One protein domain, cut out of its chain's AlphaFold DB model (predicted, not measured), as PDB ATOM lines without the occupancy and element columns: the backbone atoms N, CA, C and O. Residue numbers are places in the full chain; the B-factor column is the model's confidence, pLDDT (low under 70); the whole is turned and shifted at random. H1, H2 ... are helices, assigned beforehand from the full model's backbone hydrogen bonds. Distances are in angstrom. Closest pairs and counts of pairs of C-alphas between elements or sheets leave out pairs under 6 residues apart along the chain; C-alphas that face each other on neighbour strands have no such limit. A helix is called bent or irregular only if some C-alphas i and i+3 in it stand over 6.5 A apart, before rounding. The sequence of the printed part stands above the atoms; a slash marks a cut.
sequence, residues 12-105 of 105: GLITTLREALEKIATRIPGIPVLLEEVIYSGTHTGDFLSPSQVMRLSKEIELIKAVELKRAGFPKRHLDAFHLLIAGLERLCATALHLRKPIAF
ATOM      1  N   GLY A  12     142.731  64.903 317.683       60.34
ATOM      2  CA  GLY A  12     143.980  65.630 317.424       60.34
ATOM      3  C   GLY A  12     145.060  64.774 316.751       60.34
ATOM      4  O   GLY A  12     145.755  65.238 315.844       60.34
ATOM      5  N   LEU A  13     145.182  63.504 317.148       68.56
ATOM      6  CA  LEU A  13     146.079  62.545 316.501       68.56
ATOM      7  C   LEU A  13     145.617  62.227 315.073       68.56
ATOM      8  O   LEU A  13     146.449  62.204 314.172       68.56
ATOM      9  N   ILE A  14     144.313  62.041 314.862       69.19
ATOM     10  CA  ILE A  14     143.720  61.788 313.541       69.19
ATOM     11  C   ILE A  14     143.965  62.968 312.597       69.19
ATOM     12  O   ILE A  14     144.472  62.754 311.497       69.19
ATOM     13  N   THR A  15     143.732  64.207 313.041       71.12
ATOM     14  CA  THR A  15     144.040  65.409 312.247       71.12
ATOM     15  C   THR A  15     145.524  65.480 311.893       71.12
ATOM     16  O   THR A  15     145.884  65.710 310.741       71.12
ATOM     17  N   THR A  16     146.410  65.195 312.851       74.12
ATOM     18  CA  THR A  16     147.857  65.245 312.601       74.12
ATOM     19  C   THR A  16     148.320  64.143 311.637       74.12
ATOM     20  O   THR A  16     149.194  64.368 310.797       74.12
ATOM     21  N   LEU A  17     147.737  62.943 311.735       75.31
ATOM     22  CA  LEU A  17     147.996  61.838 310.810       75.31
ATOM     23  C   LEU A  17     147.476  62.155 309.406       75.31
ATOM     24  O   LEU A  17     148.180  61.885 308.433       75.31
ATOM     25  N   ARG A  18     146.297  62.778 309.302       78.12
ATOM     26  CA  ARG A  18     145.721  63.243 308.039       78.12
ATOM     27  C   ARG A  18     146.644  64.230 307.341       78.12
ATOM     28  O   ARG A  18     147.024  63.986 306.204       78.12
ATOM     29  N   GLU A  19     147.067  65.291 308.021       77.50
ATOM     30  CA  GLU A  19     147.970  66.294 307.441       77.50
ATOM     31  C   GLU A  19     149.292  65.674 306.962       77.50
ATOM     32  O   GLU A  19     149.857  66.069 305.939       77.50
ATOM     33  N   ALA A  20     149.814  64.696 307.709       77.25
ATOM     34  CA  ALA A  20     151.022  63.978 307.327       77.25
ATOM     35  C   ALA A  20     150.795  63.087 306.094       77.25
ATOM     36  O   ALA A  20     151.666  63.015 305.227       77.25
ATOM     37  N   LEU A  21     149.629  62.447 305.990       76.75
ATOM     38  CA  LEU A  21     149.245  61.636 304.838       76.75
ATOM     39  C   LEU A  21     148.921  62.473 303.602       76.75
ATOM     40  O   LEU A  21     149.361  62.102 302.523       76.75
ATOM     41  N   GLU A  22     148.243  63.614 303.727       78.25
ATOM     42  CA  GLU A  22     147.966  64.534 302.613       78.25
ATOM     43  C   GLU A  22     149.267  65.029 301.967       78.25
ATOM     44  O   GLU A  22     149.414  65.022 300.744       78.25
ATOM     45  N   LYS A  23     150.270  65.369 302.787       76.25
ATOM     46  CA  LYS A  23     151.608  65.743 302.297       76.25
ATOM     47  C   LYS A  23     152.257  64.622 301.491       76.25
ATOM     48  O   LYS A  23     152.940  64.892 300.505       76.25
ATOM     49  N   ILE A  24     152.029  63.372 301.880       73.19
ATOM     50  CA  ILE A  24     152.564  62.196 301.193       73.19
ATOM     51  C   ILE A  24     151.708  61.793 299.989       73.19
ATOM     52  O   ILE A  24     152.262  61.296 299.015       73.19
ATOM     53  N   ALA A  25     150.402  62.051 299.994       72.75
ATOM     54  CA  ALA A  25     149.493  61.751 298.890       72.75
ATOM     55  C   ALA A  25     149.884  62.490 297.600       72.75
ATOM     56  O   ALA A  25     149.700  61.968 296.505       72.75
ATOM     57  N   THR A  26     150.542  63.652 297.716       69.50
ATOM     58  CA  THR A  26     151.171  64.338 296.567       69.50
ATOM     59  C   THR A  26     152.288  63.523 295.899       69.50
ATOM     60  O   THR A  26     152.616  63.754 294.738       69.50
ATOM     61  N   ARG A  27     152.879  62.565 296.623       66.75
ATOM     62  CA  ARG A  27     153.964  61.672 296.183       66.75
ATOM     63  C   ARG A  27     153.499  60.232 295.960       66.75
ATOM     64  O   ARG A  27     154.191  59.479 295.284       66.75
ATOM     65  N   ILE A  28     152.351  59.855 296.525       66.25
ATOM     66  CA  ILE A  28     151.712  58.547 296.373       66.25
ATOM     67  C   ILE A  28     150.273  58.776 295.891       66.25
ATOM     68  O   ILE A  28     149.349  58.842 296.708       66.25
ATOM     69  N   PRO A  29     150.049  58.913 294.576       64.31
ATOM     70  CA  PRO A  29     148.693  58.933 294.051       64.31
ATOM     71  C   PRO A  29     148.039  57.569 294.321       64.31
ATOM     72  O   PRO A  29     148.546  56.543 293.869       64.31
ATOM     73  N   GLY A  30     146.921  57.549 295.057       65.31
ATOM     74  CA  GLY A  30     146.110  56.335 295.212       65.31
ATOM     75  C   GLY A  30     145.674  55.950 296.624       65.31
ATOM     76  O   GLY A  30     145.496  54.762 296.847       65.31
ATOM     77  N   ILE A  31     145.481  56.899 297.552       68.75
ATOM     78  CA  ILE A  31     144.901  56.621 298.886       68.75
ATOM     79  C   ILE A  31     143.593  57.395 299.203       68.75
ATOM     80  O   ILE A  31     143.449  57.907 300.318       68.75
ATOM     81  N   PRO A  32     142.655  57.569 298.241       71.44
ATOM     82  CA  PRO A  32     141.452  58.369 298.467       71.44
ATOM     83  C   PRO A  32     140.534  57.769 299.534       71.44
ATOM     84  O   PRO A  32     140.026  58.519 300.354       71.44
ATOM     85  N   VAL A  33     140.354  56.442 299.608       68.06
ATOM     86  CA  VAL A  33     139.443  55.847 300.604       68.06
ATOM     87  C   VAL A  33     139.986  56.040 302.019       68.06
ATOM     88  O   VAL A  33     139.235  56.381 302.929       68.06
ATOM     89  N   LEU A  34     141.296  55.895 302.221       71.94
ATOM     90  CA  LEU A  34     141.910  56.148 303.519       71.94
ATOM     91  C   LEU A  34     141.754  57.615 303.958       71.94
ATOM     92  O   LEU A  34     141.489  57.877 305.130       71.94
ATOM     93  N   LEU A  35     141.923  58.572 303.045       71.69
ATOM     94  CA  LEU A  35     141.864  60.002 303.368       71.69
ATOM     95  C   LEU A  35     140.440  60.558 303.458       71.69
ATOM     96  O   LEU A  35     140.186  61.458 304.256       71.69
ATOM     97  N   GLU A  36     139.528  60.070 302.628       71.50
ATOM     98  CA  GLU A  36     138.182  60.631 302.484       71.50
ATOM     99  C   GLU A  36     137.171  59.903 303.369       71.50
ATOM    100  O   GLU A  36     136.310  60.557 303.944       71.50
ATOM    101  N   GLU A  37     137.319  58.588 303.556       68.31
ATOM    102  CA  GLU A  37     136.304  57.761 304.223       68.31
ATOM    103  C   GLU A  37     136.739  57.257 305.608       68.31
ATOM    104  O   GLU A  37     135.898  56.942 306.442       68.31
ATOM    105  N   VAL A  38     138.050  57.162 305.872       68.75
ATOM    106  CA  VAL A  38     138.582  56.610 307.137       68.75
ATOM    107  C   VAL A  38     139.187  57.693 308.032       68.75
ATOM    108  O   VAL A  38     138.976  57.693 309.241       68.75
ATOM    109  N   ILE A  39     139.943  58.628 307.455       66.31
ATOM    110  CA  ILE A  39     140.638  59.708 308.174       66.31
ATOM    111  C   ILE A  39     140.050  61.063 307.736       66.31
ATOM    112  O   ILE A  39     140.761  61.978 307.308       66.31
ATOM    113  N   TYR A  40     138.722  61.191 307.802       65.56
ATOM    114  CA  TYR A  40     138.020  62.436 307.480       65.56
ATOM    115  C   TYR A  40     138.149  63.479 308.608       65.56
ATOM    116  O   TYR A  40     138.186  63.142 309.791       65.56
ATOM    117  N   SER A  41     138.235  64.766 308.250       54.91
ATOM    118  CA  SER A  41     138.599  65.874 309.151       54.91
ATOM    119  C   SER A  41     137.467  66.436 310.022       54.91
ATOM    120  O   SER A  41     137.661  67.453 310.684       54.91
ATOM    121  N   GLY A  42     136.284  65.832 310.039       47.16
ATOM    122  CA  GLY A  42     135.180  66.349 310.841       47.16
ATOM    123  C   GLY A  42     134.032  65.365 310.936       47.16
ATOM    124  O   GLY A  42     133.424  65.057 309.925       47.16
ATOM    125  N   THR A  43     133.763  64.896 312.156       49.34
ATOM    126  CA  THR A  43     132.468  64.358 312.615       49.34
ATOM    127  C   THR A  43     131.694  63.510 311.597       49.34
ATOM    128  O   THR A  43     130.952  64.062 310.797       49.34
ATOM    129  N   HIS A  44     131.847  62.182 311.699       57.75
ATOM    130  CA  HIS A  44     130.993  61.130 311.125       57.75
ATOM    131  C   HIS A  44     130.137  61.519 309.910       57.75
ATOM    132  O   HIS A  44     129.022  61.998 310.087       57.75
ATOM    133  N   THR A  45     130.576  61.159 308.706       40.53
ATOM    134  CA  THR A  45     129.651  60.799 307.619       40.53
ATOM    135  C   THR A  45     130.314  59.798 306.680       40.53
ATOM    136  O   THR A  45     130.962  60.139 305.699       40.53
ATOM    137  N   GLY A  46     130.129  58.531 307.032       50.09
ATOM    138  CA  GLY A  46     130.557  57.346 306.304       50.09
ATOM    139  C   GLY A  46     130.110  56.134 307.114       50.09
ATOM    140  O   GLY A  46     130.947  55.354 307.551       50.09
ATOM    141  N   ASP A  47     128.802  56.035 307.403       61.84
ATOM    142  CA  ASP A  47     128.214  55.056 308.344       61.84
ATOM    143  C   ASP A  47     128.625  53.606 308.049       61.84
ATOM    144  O   ASP A  47     128.521  52.726 308.905       61.84
ATOM    145  N   PHE A  48     129.098  53.346 306.828       69.56
ATOM    146  CA  PHE A  48     129.712  52.091 306.456       69.56
ATOM    147  C   PHE A  48     130.594  52.203 305.198       69.56
ATOM    148  O   PHE A  48     130.221  52.841 304.216       69.56
ATOM    149  N   LEU A  49     131.709  51.466 305.157       75.81
ATOM    150  CA  LEU A  49     132.393  51.101 303.915       75.81
ATOM    151  C   LEU A  49     131.709  49.883 303.301       75.81
ATOM    152  O   LEU A  49     131.685  48.802 303.895       75.81
ATOM    153  N   SER A  50     131.209  50.029 302.077       80.00
ATOM    154  CA  SER A  50     130.723  48.902 301.277       80.00
ATOM    155  C   SER A  50     131.851  47.902 300.962       80.00
ATOM    156  O   SER A  50     133.020  48.288 300.907       80.00
ATOM    157  N   PRO A  51     131.552  46.619 300.674       78.88
ATOM    158  CA  PRO A  51     132.585  45.623 300.371       78.88
ATOM    159  C   PRO A  51     133.549  46.015 299.235       78.88
ATOM    160  O   PRO A  51     134.726  45.652 299.264       78.88
ATOM    161  N   SER A  52     133.083  46.783 298.244       80.94
ATOM    162  CA  SER A  52     133.935  47.309 297.171       80.94
ATOM    163  C   SER A  52     134.897  48.389 297.679       80.94
ATOM    164  O   SER A  52     136.066  48.386 297.290       80.94
ATOM    165  N   GLN A  53     134.458  49.270 298.583       81.12
ATOM    166  CA  GLN A  53     135.322  50.250 299.247       81.12
ATOM    167  C   GLN A  53     136.313  49.575 300.201       81.12
ATOM    168  O   GLN A  53     137.481  49.945 300.196       81.12
ATOM    169  N   VAL A  54     135.904  48.533 300.934       82.31
ATOM    170  CA  VAL A  54     136.816  47.733 301.775       82.31
ATOM    171  C   VAL A  54     137.921  47.092 300.930       82.31
ATOM    172  O   VAL A  54     139.094  47.124 301.297       82.31
ATOM    173  N   MET A  55     137.580  46.552 299.756       83.19
ATOM    174  CA  MET A  55     138.575  45.998 298.835       83.19
ATOM    175  C   MET A  55     139.546  47.068 298.319       83.19
ATOM    176  O   MET A  55     140.735  46.790 298.165       83.19
ATOM    177  N   ARG A  56     139.062  48.288 298.049       83.75
ATOM    178  CA  ARG A  56     139.918  49.418 297.662       83.75
ATOM    179  C   ARG A  56     140.835  49.813 298.815       83.75
ATOM    180  O   ARG A  56     142.041  49.804 298.612       83.75
ATOM    181  N   LEU A  57     140.298  50.010 300.019       83.25
ATOM    182  CA  LEU A  57     141.068  50.328 301.224       83.25
ATOM    183  C   LEU A  57     142.171  49.295 301.496       83.25
ATOM    184  O   LEU A  57     143.305  49.665 301.785       83.25
ATOM    185  N   SER A  58     141.884  48.002 301.317       84.25
ATOM    186  CA  SER A  58     142.896  46.949 301.448       84.25
ATOM    187  C   SER A  58     144.060  47.115 300.463       84.25
ATOM    188  O   SER A  58     145.198  46.843 300.829       84.25
ATOM    189  N   LYS A  59     143.808  47.571 299.229       85.25
ATOM    190  CA  LYS A  59     144.872  47.859 298.250       85.25
ATOM    191  C   LYS A  59     145.649  49.123 298.614       85.25
ATOM    192  O   LYS A  59     146.862  49.154 298.448       85.25
ATOM    193  N   GLU A  60     144.964  50.145 299.122       84.00
ATOM    194  CA  GLU A  60     145.593  51.390 299.581       84.00
ATOM    195  C   GLU A  60     146.555  51.136 300.749       84.00
ATOM    196  O   GLU A  60     147.667  51.661 300.763       84.00
ATOM    197  N   ILE A  61     146.175  50.259 301.683       85.12
ATOM    198  CA  ILE A  61     147.032  49.819 302.792       85.12
ATOM    199  C   ILE A  61     148.320  49.164 302.280       85.12
ATOM    200  O   ILE A  61     149.407  49.493 302.760       85.12
ATOM    201  N   GLU A  62     148.229  48.280 301.285       84.88
ATOM    202  CA  GLU A  62     149.410  47.637 300.697       84.88
ATOM    203  C   GLU A  62     150.328  48.647 299.993       84.88
ATOM    204  O   GLU A  62     151.548  48.590 300.156       84.88
ATOM    205  N   LEU A  63     149.758  49.626 299.280       82.12
ATOM    206  CA  LEU A  63     150.533  50.707 298.660       82.12
ATOM    207  C   LEU A  63     151.301  51.516 299.706       82.12
ATOM    208  O   LEU A  63     152.486  51.786 299.536       82.12
ATOM    209  N   ILE A  64     150.647  51.863 300.811       80.25
ATOM    210  CA  ILE A  64     151.257  52.606 301.914       80.25
ATOM    211  C   ILE A  64     152.375  51.806 302.580       80.25
ATOM    212  O   ILE A  64     153.429  52.368 302.873       80.25
ATOM    213  N   LYS A  65     152.170  50.503 302.813       80.25
ATOM    214  CA  LYS A  65     153.184  49.610 303.400       80.25
ATOM    215  C   LYS A  65     154.418  49.486 302.508       80.25
ATOM    216  O   LYS A  65     155.528  49.367 303.021       80.25
ATOM    217  N   ALA A  66     154.233  49.542 301.190       78.50
ATOM    218  CA  ALA A  66     155.329  49.531 300.228       78.50
ATOM    219  C   ALA A  66     156.126  50.851 300.194       78.50
ATOM    220  O   ALA A  66     157.236  50.884 299.658       78.50
ATOM    221  N   VAL A  67     155.600  51.940 300.765       78.56
ATOM    222  CA  VAL A  67     156.282  53.236 300.781       78.56
ATOM    223  C   VAL A  67     157.149  53.374 302.021       78.56
ATOM    224  O   VAL A  67     156.709  53.256 303.164       78.56
ATOM    225  N   GLU A  68     158.407  53.743 301.799       76.50
ATOM    226  CA  GLU A  68     159.300  54.158 302.871       76.50
ATOM    227  C   GLU A  68     158.861  55.525 303.436       76.50
ATOM    228  O   GLU A  68     159.340  56.583 303.020       76.50
ATOM    229  N   LEU A  69     157.951  55.503 304.417       75.56
ATOM    230  CA  LEU A  69     157.353  56.688 305.053       75.56
ATOM    231  C   LEU A  69     158.395  57.718 305.510       75.56
ATOM    232  O   LEU A  69     158.187  58.923 305.387       75.56
ATOM    233  N   LYS A  70     159.559  57.252 305.982       69.81
ATOM    234  CA  LYS A  70     160.683  58.121 306.362       69.81
ATOM    235  C   LYS A  70     161.215  58.928 305.174       69.81
ATOM    236  O   LYS A  70     161.395  60.134 305.309       69.81
ATOM    237  N   ARG A  71     161.422  58.300 304.009       73.81
ATOM    238  CA  ARG A  71     161.832  58.998 302.771       73.81
ATOM    239  C   ARG A  71     160.734  59.903 302.238       73.81
ATOM    240  O   ARG A  71     161.021  60.964 301.691       73.81
ATOM    241  N   ALA A  72     159.479  59.514 302.440       71.50
ATOM    242  CA  ALA A  72     158.333  60.329 302.068       71.50
ATOM    243  C   ALA A  72     158.179  61.594 302.939       71.50
ATOM    244  O   ALA A  72     157.421  62.484 302.564       71.50
ATOM    245  N   GLY A  73     158.941  61.722 304.034       75.19
ATOM    246  CA  GLY A  73     158.894  62.872 304.939       75.19
ATOM    247  C   GLY A  73     157.862  62.730 306.059       75.19
ATOM    248  O   GLY A  73     157.492  63.729 306.675       75.19
ATOM    249  N   PHE A  74     157.391  61.509 306.338       79.06
ATOM    250  CA  PHE A  74     156.459  61.264 307.431       79.06
ATOM    251  C   PHE A  74     157.133  61.523 308.790       79.06
ATOM    252  O   PHE A  74     158.244  61.029 309.031       79.06
ATOM    253  N   PRO A  75     156.494  62.258 309.718       78.94
ATOM    254  CA  PRO A  75     157.125  62.597 310.987       78.94
ATOM    255  C   PRO A  75     157.380  61.354 311.846       78.94
ATOM    256  O   PRO A  75     156.454  60.613 312.178       78.94
ATOM    257  N   LYS A  76     158.627  61.171 312.302       80.50
ATOM    258  CA  LYS A  76     159.029  60.010 313.119       80.50
ATOM    259  C   LYS A  76     158.150  59.815 314.360       80.50
ATOM    260  O   LYS A  76     157.801  58.687 314.680       80.50
ATOM    261  N   ARG A  77     157.752  60.913 315.015       80.94
ATOM    262  CA  ARG A  77     156.895  60.913 316.217       80.94
ATOM    263  C   ARG A  77     155.498  60.311 316.001       80.94
ATOM    264  O   ARG A  77     154.829  60.001 316.975       80.94
ATOM    265  N   HIS A  78     155.054  60.181 314.751       79.88
ATOM    266  CA  HIS A  78     153.748  59.617 314.405       79.88
ATOM    267  C   HIS A  78     153.846  58.219 313.785       79.88
ATOM    268  O   HIS A  78     152.808  57.618 313.535       79.88
ATOM    269  N   LEU A  79     155.054  57.689 313.542       81.31
ATOM    270  CA  LEU A  79     155.228  56.390 312.880       81.31
ATOM    271  C   LEU A  79     154.590  55.245 313.667       81.31
ATOM    272  O   LEU A  79     153.932  54.402 313.072       81.31
ATOM    273  N   ASP A  80     154.734  55.232 314.992       83.56
ATOM    274  CA  ASP A  80     154.187  54.148 315.814       83.56
ATOM    275  C   ASP A  80     152.653  54.164 315.807       83.56
ATOM    276  O   ASP A  80     152.017  53.143 315.552       83.56
ATOM    277  N   ALA A  81     152.054  55.346 315.982       80.56
ATOM    278  CA  ALA A  81     150.609  55.537 315.864       80.56
ATOM    279  C   ALA A  81     150.094  55.160 314.466       80.56
ATOM    280  O   ALA A  81     149.042  54.538 314.334       80.56
ATOM    281  N   PHE A  82     150.857  55.497 313.427       83.06
ATOM    282  CA  PHE A  82     150.534  55.146 312.053       83.06
ATOM    283  C   PHE A  82     150.561  53.634 311.816       83.06
ATOM    284  O   PHE A  82     149.613  53.085 311.263       83.06
ATOM    285  N   HIS A  83     151.607  52.940 312.270       84.19
ATOM    286  CA  HIS A  83     151.699  51.487 312.143       84.19
ATOM    287  C   HIS A  83     150.564  50.779 312.890       84.19
ATOM    288  O   HIS A  83     150.002  49.819 312.367       84.19
ATOM    289  N   LEU A  84     150.191  51.266 314.079       83.88
ATOM    290  CA  LEU A  84     149.049  50.739 314.828       83.88
ATOM    291  C   LEU A  84     147.732  50.930 314.069       83.88
ATOM    292  O   LEU A  84     146.943  49.988 313.981       83.88
ATOM    293  N   LEU A  85     147.517  52.114 313.486       82.19
ATOM    294  CA  LEU A  85     146.339  52.408 312.670       82.19
ATOM    295  C   LEU A  85     146.267  51.484 311.447       82.19
ATOM    296  O   LEU A  85     145.253  50.822 311.247       82.19
ATOM    297  N   ILE A  86     147.349  51.382 310.670       84.38
ATOM    298  CA  ILE A  86     147.398  50.538 309.469       84.38
ATOM    299  C   ILE A  86     147.190  49.060 309.813       84.38
ATOM    300  O   ILE A  86     146.379  48.400 309.171       84.38
ATOM    301  N   ALA A  87     147.839  48.548 310.862       84.50
ATOM    302  CA  ALA A  87     147.652  47.165 311.297       84.50
ATOM    303  C   ALA A  87     146.213  46.891 311.776       84.50
ATOM    304  O   ALA A  87     145.684  45.796 311.576       84.50
ATOM    305  N   GLY A  88     145.569  47.871 312.419       83.62
ATOM    306  CA  GLY A  88     144.158  47.797 312.796       83.62
ATOM    307  C   GLY A  88     143.238  47.739 311.576       83.62
ATOM    308  O   GLY A  88     142.398  46.844 311.484       83.62
ATOM    309  N   LEU A  89     143.441  48.647 310.618       82.94
ATOM    310  CA  LEU A  89     142.661  48.715 309.381       82.94
ATOM    311  C   LEU A  89     142.842  47.469 308.507       82.94
ATOM    312  O   LEU A  89     141.869  46.990 307.934       82.94
ATOM    313  N   GLU A  90     144.047  46.902 308.445       87.06
ATOM    314  CA  GLU A  90     144.334  45.664 307.712       87.06
ATOM    315  C   GLU A  90     143.521  44.488 308.267       87.06
ATOM    316  O   GLU A  90     142.821  43.801 307.518       87.06
ATOM    317  N   ARG A  91     143.530  44.300 309.595       85.31
ATOM    318  CA  ARG A  91     142.721  43.262 310.258       85.31
ATOM    319  C   ARG A  91     141.228  43.469 310.031       85.31
ATOM    320  O   ARG A  91     140.497  42.502 309.800       85.31
ATOM    321  N   LEU A  92     140.776  44.720 310.086       82.31
ATOM    322  CA  LEU A  92     139.377  45.076 309.886       82.31
ATOM    323  C   LEU A  92     138.930  44.792 308.444       82.31
ATOM    324  O   LEU A  92     137.907  44.140 308.245       82.31
ATOM    325  N   CYS A  93     139.736  45.176 307.449       84.56
ATOM    326  CA  CYS A  93     139.487  44.878 306.037       84.56
ATOM    327  C   CYS A  93     139.479  43.374 305.760       84.56
ATOM    328  O   CYS A  93     138.556  42.881 305.115       84.56
ATOM    329  N   ALA A  94     140.461  42.632 306.278       85.06
ATOM    330  CA  ALA A  94     140.533  41.182 306.107       85.06
ATOM    331  C   ALA A  94     139.282  40.486 306.668       85.06
ATOM    332  O   ALA A  94     138.680  39.644 306.002       85.06
ATOM    333  N   THR A  95     138.844  40.896 307.861       85.38
ATOM    334  CA  THR A  95     137.641  40.357 308.511       85.38
ATOM    335  C   THR A  95     136.374  40.706 307.729       85.38
ATOM    336  O   THR A  95     135.547  39.834 307.460       85.38
ATOM    337  N   ALA A  96     136.226  41.965 307.315       83.38
ATOM    338  CA  ALA A  96     135.075  42.437 306.553       83.38
ATOM    339  C   ALA A  96     134.954  41.746 305.185       83.38
ATOM    340  O   ALA A  96     133.867  41.299 304.816       83.38
ATOM    341  N   LEU A  97     136.066  41.566 304.463       85.38
ATOM    342  CA  LEU A  97     136.095  40.837 303.191       85.38
ATOM    343  C   LEU A  97     135.778  39.351 303.373       85.38
ATOM    344  O   LEU A  97     134.998  38.799 302.595       85.38
ATOM    345  N   HIS A  98     136.331  38.715 304.410       87.06
ATOM    346  CA  HIS A  98     136.059  37.311 304.715       87.06
ATOM    347  C   HIS A  98     134.572  37.073 305.014       87.06
ATOM    348  O   HIS A  98     133.965  36.151 304.472       87.06
ATOM    349  N   LEU A  99     133.965  37.946 305.822       85.50
ATOM    350  CA  LEU A  99     132.547  37.871 306.182       85.50
ATOM    351  C   LEU A  99     131.611  38.463 305.116       85.50
ATOM    352  O   LEU A  99     130.394  38.367 305.266       85.50
ATOM    353  N   ARG A 100     132.162  39.088 304.064       82.06
ATOM    354  CA  ARG A 100     131.432  39.884 303.059       82.06
ATOM    355  C   ARG A 100     130.515  40.937 303.691       82.06
ATOM    356  O   ARG A 100     129.412  41.183 303.207       82.06
ATOM    357  N   LYS A 101     130.971  41.544 304.787       77.81
ATOM    358  CA  LYS A 101     130.241  42.572 305.533       77.81
ATOM    359  C   LYS A 101     130.857  43.950 305.309       77.81
ATOM    360  O   LYS A 101     132.058  44.042 305.061       77.81
ATOM    361  N   PRO A 102     130.051  45.016 305.404       78.00
ATOM    362  CA  PRO A 102     130.588  46.362 305.466       78.00
ATOM    363  C   PRO A 102     131.369  46.606 306.769       78.00
ATOM    364  O   PRO A 102     131.175  45.893 307.757       78.00
ATOM    365  N   ILE A 103     132.222  47.632 306.773       75.81
ATOM    366  CA  ILE A 103     132.865  48.158 307.990       75.81
ATOM    367  C   ILE A 103     132.096  49.397 308.434       75.81
ATOM    368  O   ILE A 103     131.988  50.310 307.632       75.81
ATOM    369  N   ALA A 104     131.619  49.454 309.676       70.50
ATOM    370  CA  ALA A 104     131.067  50.673 310.279       70.50
ATOM    371  C   ALA A 104     132.111  51.318 311.212       70.50
ATOM    372  O   ALA A 104     132.872  50.579 311.848       70.50
ATOM    373  N   PHE A 105     132.151  52.655 311.274       64.75
ATOM    374  CA  PHE A 105     133.123  53.449 312.044       64.75
ATOM    375  C   PHE A 105     132.468  54.313 313.120       64.75
ATOM    376  O   PHE A 105     131.396  54.897 312.845       64.75
TER     377      PHE A 105
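AT A GLANCE: This is residues 12 to 105 of the 105 residues of an uncharacterized protein of Acidipila sp. EB88 (UniProt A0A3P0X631). Two long helices, H3 and H5, run opposite ways with a tilt between them, and the short H2 packs across H3. H1 lies next to H2 and comes near the first turns of H5, while a long loop, residues 39 to 50, leads from H2 back to H3. The printed part has 94 residues with five named helices, H1 to H5 in chain order, and no named strand: the class is all helix. It is compact, with a radius of gyration of the C-alphas of 12.9 A and spans of 36 by 28 by 23 A.

HOW THE PARTS SIT: H1, residues 12 to 25, forms a helical hairpin with H2, residues 32 to 38. They only just touch, with 3 pairs of C-alphas within 8 A, through residues 18 to 22 of H1 alone; the closest C-alphas, of Arg 18 and Leu 35, are 6.9 A apart, at a shallow tilt of 11 degrees, opposite ways. H2 touches residues 53 to 60 alone of H3, residues 51 to 66, closest at the C-alphas of Val 33 and Leu 57, 5.8 A, at a steep tilt of 68 degrees, only just short of about perpendicular. H3 touches residues 86 to 97 alone of H5, residues 76 to 99, closest at the C-alphas of Val 54 and Cys 93, 5.8 A; the tilt of 36 degrees is only just steep, opposite ways. H4, residues 69 to 72, is near H1 and H5. H1 and H3 are apart, as are H2 and H5. Every O i to N i+4 pair is within hydrogen-bond range in H1 and H3, against 2 of 3 in H2 and 18 of 20 in H5; H4 is too short for such a pair.

IN THESE COORDINATES: H1 begins at C-alpha 12 (143.980, 65.630, 317.424) and is 19.7 A long; H2 is 9.3 A, H3 23.1 A and H4 4.8 A. H5, 35.2 A, ends at C-alpha 99 (132.547, 37.871, 306.182) and is irregular: C-alphas 77 and 80 are 7.3 A apart.

THE WHOLE: The C-alphas farthest apart, of Gly 73 and Leu 99, are 36.3 A apart. The printed part has no cut; the link from H2 to H3 is long. Mean pLDDT of the printed part is 75.5, and residues 37 to 48 are among those under 70.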